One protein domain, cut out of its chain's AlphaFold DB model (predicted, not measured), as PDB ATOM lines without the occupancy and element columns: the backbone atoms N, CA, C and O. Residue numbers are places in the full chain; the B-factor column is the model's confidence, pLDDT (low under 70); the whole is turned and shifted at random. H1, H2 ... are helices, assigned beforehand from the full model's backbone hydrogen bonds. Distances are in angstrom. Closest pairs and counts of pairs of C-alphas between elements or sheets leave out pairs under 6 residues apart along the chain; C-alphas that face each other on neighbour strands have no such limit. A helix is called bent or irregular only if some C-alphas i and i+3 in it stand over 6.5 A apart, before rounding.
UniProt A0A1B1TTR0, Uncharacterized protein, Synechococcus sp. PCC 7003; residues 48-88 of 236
ATOM      1  N   GLN A  48     -17.555  21.629  46.212       60.19
ATOM      2  CA  GLN A  48     -16.228  21.391  45.609       60.19
ATOM      3  C   GLN A  48     -16.115  21.766  44.125       60.19
ATOM      4  O   GLN A  48     -15.216  21.293  43.418       60.19
ATOM      5  N   THR A  49     -17.007  22.608  43.606       72.81
ATOM      6  CA  THR A  49     -16.789  23.140  42.256       72.81
ATOM      7  C   THR A  49     -15.624  24.135  42.288       72.81
ATOM      8  O   THR A  49     -15.471  24.917  43.227       72.81
ATOM      9  N   LYS A  50     -14.775  24.132  41.252       80.50
ATOM     10  CA  LYS A  50     -13.670  25.106  41.133       80.50
ATOM     11  C   LYS A  50     -14.169  26.554  41.165       80.50
ATOM     12  O   LYS A  50     -13.437  27.444  41.580       80.50
ATOM     13  N   LEU A  51     -15.400  26.769  40.700       80.38
ATOM     14  CA  LEU A  51     -16.081  28.056  40.721       80.38
ATOM     15  C   LEU A  51     -16.345  28.501  42.160       80.38
ATOM     16  O   LEU A  51     -15.937  29.590  42.538       80.38
ATOM     17  N   GLU A  52     -16.939  27.640  42.982       80.75
ATOM     18  CA  GLU A  52     -17.209  27.950  44.386       80.75
ATOM     19  C   GLU A  52     -15.926  28.211  45.183       80.75
ATOM     20  O   GLU A  52     -15.868  29.155  45.966       80.75
ATOM     21  N   GLN A  53     -14.863  27.436  44.939       81.50
ATOM     22  CA  GLN A  53     -13.552  27.696  45.549       81.50
ATOM     23  C   GLN A  53     -13.008  29.077  45.174       81.50
ATOM     24  O   GLN A  53     -12.498  29.786  46.038       81.50
ATOM     25  N   ARG A  54     -13.146  29.482  43.905       82.00
ATOM     26  CA  ARG A  54     -12.750  30.824  43.461       82.00
ATOM     27  C   ARG A  54     -13.607  31.912  44.098       82.00
ATOM     28  O   ARG A  54     -13.059  32.908  44.546       82.00
ATOM     29  N   LEU A  55     -14.923  31.727  44.189       82.19
ATOM     30  CA  LEU A  55     -15.808  32.711  44.819       82.19
ATOM     31  C   LEU A  55     -15.549  32.858  46.326       82.19
ATOM     32  O   LEU A  55     -15.609  33.973  46.839       82.19
ATOM     33  N   LYS A  56     -15.184  31.772  47.018       84.06
ATOM     34  CA  LYS A  56     -14.712  31.819  48.414       84.06
ATOM     35  C   LYS A  56     -13.388  32.574  48.543       84.06
ATOM     36  O   LYS A  56     -13.251  33.408  49.428       84.06
ATOM     37  N   GLN A  57     -12.433  32.335  47.640       84.56
ATOM     38  CA  GLN A  57     -11.160  33.074  47.608       84.56
ATOM     39  C   GLN A  57     -11.350  34.572  47.340       84.56
ATOM     40  O   GLN A  57     -10.598  35.384  47.866       84.56
ATOM     41  N   LEU A  58     -12.361  34.933  46.548       85.00
ATOM     42  CA  LEU A  58     -12.726  36.322  46.261       85.00
ATOM     43  C   LEU A  58     -13.561  36.977  47.376       85.00
ATOM     44  O   LEU A  58     -13.963  38.125  47.227       85.00
ATOM     45  N   GLY A  59     -13.861  36.260  48.466       84.38
ATOM     46  CA  GLY A  59     -14.674  36.776  49.572       84.38
ATOM     47  C   GLY A  59     -16.151  36.992  49.224       84.38
ATOM     48  O   GLY A  59     -16.871  37.619  49.993       84.38
ATOM     49  N   VAL A  60     -16.620  36.478  48.082       83.56
ATOM     50  CA  VAL A  60     -18.023  36.606  47.644       83.56
ATOM     51  C   VAL A  60     -18.931  35.653  48.426       83.56
ATOM     52  O   VAL A  60     -20.100  35.952  48.647       83.56
ATOM     53  N   ILE A  61     -18.395  34.505  48.850       80.12
ATOM     54  CA  ILE A  61     -19.093  33.525  49.691       80.12
ATOM     55  C   ILE A  61     -18.351  33.442  51.028       80.12
ATOM     56  O   ILE A  61     -17.161  33.106  51.016       80.12
ATOM     57  N   PRO A  62     -19.018  33.692  52.168       77.12
ATOM     58  CA  PRO A  62     -18.381  33.575  53.470       77.12
ATOM     59  C   PRO A  62     -17.901  32.139  53.754       77.12
ATOM     60  O   PRO A  62     -18.495  31.163  53.273       77.12
ATOM     61  N   PRO A  63     -16.827  31.968  54.544       74.56
ATOM     62  CA  PRO A  63     -16.360  30.645  54.941       74.56
ATOM     63  C   PRO A  63     -17.464  29.892  55.700       74.56
ATOM     64  O   PRO A  63     -18.143  30.455  56.550       74.56
ATOM     65  N   GLY A  64     -17.662  28.615  55.363       79.56
ATOM     66  CA  GLY A  64     -18.725  27.772  55.929       79.56
ATOM     67  C   GLY A  64     -20.032  27.755  55.130       79.56
ATOM     68  O   GLY A  64     -20.823  26.831  55.297       79.56
ATOM     69  N   TYR A  65     -20.228  28.692  54.199       77.38
ATOM     70  CA  TYR A  65     -21.416  28.726  53.346       77.38
ATOM     71  C   TYR A  65     -21.203  27.929  52.051       77.38
ATOM     72  O   TYR A  65     -20.087  27.831  51.521       77.38
ATOM     73  N   GLN A  66     -22.285  27.335  51.547       81.25
ATOM     74  CA  GLN A  66     -22.322  26.645  50.258       81.25
ATOM     75  C   GLN A  66     -22.991  27.528  49.209       81.25
ATOM     76  O   GLN A  66     -23.909  28.290  49.514       81.25
ATOM     77  N   PHE A  67     -22.538  27.419  47.963       77.94
ATOM     78  CA  PHE A  67     -23.162  28.146  46.864       77.94
ATOM     79  C   PHE A  67     -24.527  27.532  46.539       77.94
ATOM     80  O   PHE A  67     -24.613  26.339  46.236       77.94
ATOM     81  N   SER A  68     -25.598  28.326  46.616       83.44
ATOM     82  CA  SER A  68     -26.942  27.801  46.383       83.44
ATOM     83  C   SER A  68     -27.121  27.375  44.915       83.44
ATOM     84  O   SER A  68     -26.570  28.015  44.010       83.44
ATOM     85  N   PRO A  69     -27.904  26.314  44.640       79.56
ATOM     86  CA  PRO A  69     -28.226  25.903  43.272       79.56
ATOM     87  C   PRO A  69     -28.830  27.038  42.432       79.56
ATOM     88  O   PRO A  69     -28.508  27.173  41.255       79.56
ATOM     89  N   GLU A  70     -29.639  27.898  43.054       82.44
ATOM     90  CA  GLU A  70     -30.213  29.090  42.420       82.44
ATOM     91  C   GLU A  70     -29.142  30.104  42.007       82.44
ATOM     92  O   GLU A  70     -29.166  30.603  40.883       82.44
ATOM     93  N   ALA A  71     -28.175  30.392  42.884       81.31
ATOM     94  CA  ALA A  71     -27.077  31.304  42.571       81.31
ATOM     95  C   ALA A  71     -26.197  30.766  41.439       81.31
ATOM     96  O   ALA A  71     -25.774  31.526  40.566       81.31
ATOM     97  N   MET A  72     -25.981  29.447  41.405       81.75
ATOM     98  CA  MET A  72     -25.291  28.784  40.299       81.75
ATOM     99  C   MET A  72     -26.059  28.908  38.987       81.75
ATOM    100  O   MET A  72     -25.458  29.217  37.957       81.75
ATOM    101  N   ALA A  73     -27.376  28.704  39.018       82.56
ATOM    102  CA  ALA A  73     -28.221  28.863  37.844       82.56
ATOM    103  C   ALA A  73     -28.166  30.300  37.309       82.56
ATOM    104  O   ALA A  73     -27.913  30.485  36.121       82.56
ATOM    105  N   MET A  74     -28.290  31.305  38.186       81.94
ATOM    106  CA  MET A  74     -28.167  32.717  37.807       81.94
ATOM    107  C   MET A  74     -26.805  33.026  37.176       81.94
ATOM    108  O   MET A  74     -26.751  33.632  36.111       81.94
ATOM    109  N   TYR A  75     -25.710  32.567  37.791       81.69
ATOM    110  CA  TYR A  75     -24.357  32.812  37.283       81.69
ATOM    111  C   TYR A  75     -24.126  32.204  35.890       81.69
ATOM    112  O   TYR A  75     -23.432  32.781  35.059       81.69
ATOM    113  N   MET A  76     -24.704  31.031  35.629       81.69
ATOM    114  CA  MET A  76     -24.552  30.313  34.362       81.69
ATOM    115  C   MET A  76     -25.587  30.728  33.299       81.69
ATOM    116  O   MET A  76     -25.574  30.170  32.203       81.69
ATOM    117  N   GLY A  77     -26.486  31.674  33.607       83.00
ATOM    118  CA  GLY A  77     -27.540  32.135  32.697       83.00
ATOM    119  C   GLY A  77     -28.724  31.171  32.547       83.00
ATOM    120  O   GLY A  77     -29.470  31.261  31.574       83.00
ATOM    121  N   PHE A  78     -28.910  30.236  33.484       81.12
ATOM    122  CA  PHE A  78     -30.051  29.319  33.489       81.12
ATOM    123  C   PHE A  78     -31.285  29.936  34.175       81.12
ATOM    124  O   PHE A  78     -31.141  30.793  35.052       81.12
ATOM    125  N   PRO A  79     -32.510  29.474  33.847       82.56
ATOM    126  CA  PRO A  79     -33.732  29.939  34.498       82.56
ATOM    127  C   PRO A  79     -33.741  29.532  35.981       82.56
ATOM    128  O   PRO A  79     -34.004  28.383  36.334       82.56
ATOM    129  N   TRP A  80     -33.414  30.477  36.863       78.50
ATOM    130  CA  TRP A  80     -33.161  30.208  38.285       78.50
ATOM    131  C   TRP A  80     -34.399  29.736  39.061       78.50
ATOM    132  O   TRP A  80     -34.266  28.947  39.992       78.50
ATOM    133  N   HIS A  81     -35.599  30.149  38.647       81.81
ATOM    134  CA  HIS A  81     -36.870  29.766  39.273       81.81
ATOM    135  C   HIS A  81     -37.142  28.253  39.217       81.81
ATOM    136  O   HIS A  81     -37.869  27.729  40.055       81.81
ATOM    137  N   LEU A  82     -36.521  27.525  38.279       80.06
ATOM    138  CA  LEU A  82     -36.621  26.062  38.194       80.06
ATOM    139  C   LEU A  82     -35.930  25.348  39.365       80.06
ATOM    140  O   LEU A  82     -36.197  24.176  39.622       80.06
ATOM    141  N   PHE A  83     -35.042  26.043  40.079       76.62
ATOM    142  CA  PHE A  83     -34.259  25.485  41.181       76.62
ATOM    143  C   PHE A  83     -34.836  25.826  42.562       76.62
ATOM    144  O   PHE A  83     -34.390  25.248  43.554       76.62
ATOM    145  N   SER A  84     -35.856  26.688  42.634       74.81
ATOM    146  CA  SER A  84     -36.501  27.103  43.891       74.81
ATOM    147  C   SER A  84     -37.229  25.968  44.614       74.81
ATOM    148  O   SER A  84     -37.312  25.950  45.839       74.81
ATOM    149  N   SER A  85     -37.691  24.955  43.879       66.44
ATOM    150  CA  SER A  85     -38.312  23.760  44.467       66.44
ATOM    151  C   SER A  85     -37.301  22.851  45.180       66.44
ATOM    152  O   SER A  85     -37.681  22.041  46.020       66.44
ATOM    153  N   ILE A  86     -36.009  22.966  44.848       66.19
ATOM    154  CA  ILE A  86     -34.940  22.089  45.356       66.19
ATOM    155  C   ILE A  86     -34.346  22.655  46.654       66.19
ATOM    156  O   ILE A  86     -33.944  21.904  47.545       66.19
ATOM    157  N   THR A  87     -34.298  23.979  46.781       59.47
ATOM    158  CA  THR A  87     -33.730  24.690  47.935       59.47
ATOM    159  C   THR A  87     -34.632  24.630  49.171       59.47
ATOM    160  O   THR A  87     -34.117  24.602  50.290       59.47
ATOM    161  N   GLY A  88     -35.951  24.503  48.989       57.25
ATOM    162  CA  GLY A  88     -36.940  24.519  50.074       57.25
ATOM    163  C   GLY A  88     -36.941  23.322  51.036       57.25
ATOM    164  O   GLY A  88     -37.540  23.426  52.101       57.25
TER     165      GLY A  88
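AT A GLANCE: This is residues 48 to 88 of the 236 residues of an uncharacterized protein of Synechococcus sp. PCC 7003 (UniProt A0A1B1TTR0). A short helical hairpin, H2 and H3 side by side, makes one end of the model, and a single helix, H1, makes the other end. A long looping link, residues 58 to 68, joins the two ends, and the space between H1 and H2 is open. The printed part has 41 residues, with three named helices in the order H1, H2, H3 and no named strand; the class is all helix. The whole is only just compact, close to loose, with a radius of gyration of the C-alphas of 10.7 A and spans of 28 by 21 by 15 A.

IN THESE COORDINATES: H1 holds residues 50 to 57 and is 10.6 A long from first to last C-alpha, beginning at C-alpha 50 at (-13.670, 25.106, 41.133). H2 holds residues 69 to 75, 9.9 A long, with C-alpha 69 at (-28.226, 25.903, 43.272). H3 holds residues 80 to 87, 11.1 A long, and ends at C-alpha 87 at (-33.730, 24.690, 47.935). H3 is only just irregular: C-alphas 82 and 85 are 6.9 A apart.

HOW THE PARTS SIT: H1 is apart from H2 and from H3. H2 and H3 touch and form a helical hairpin; their closest C-alphas, those of Ala 73 and Trp 80, are 5.1 A apart. Their centres are 9.3 A apart, and they run opposite ways at a shallow tilt of 22 degrees. In H1 and H2 every O i to N i+4 pair is within hydrogen-bond range; in H3 1 of 4 is, beside 3 of 5 O i to N i+3 pairs.

THE WHOLE: The two C-alphas farthest apart, those of Gln 57 and Ser 85, are 28.9 A apart. The printed part has no cut. The link from H1 to H2 is long, with 11 residues, and the link from H2 to H3 is tight, with 4. The mean pLDDT of the printed part is 78.4; residue 48 and residues 85 to 88 are under 70.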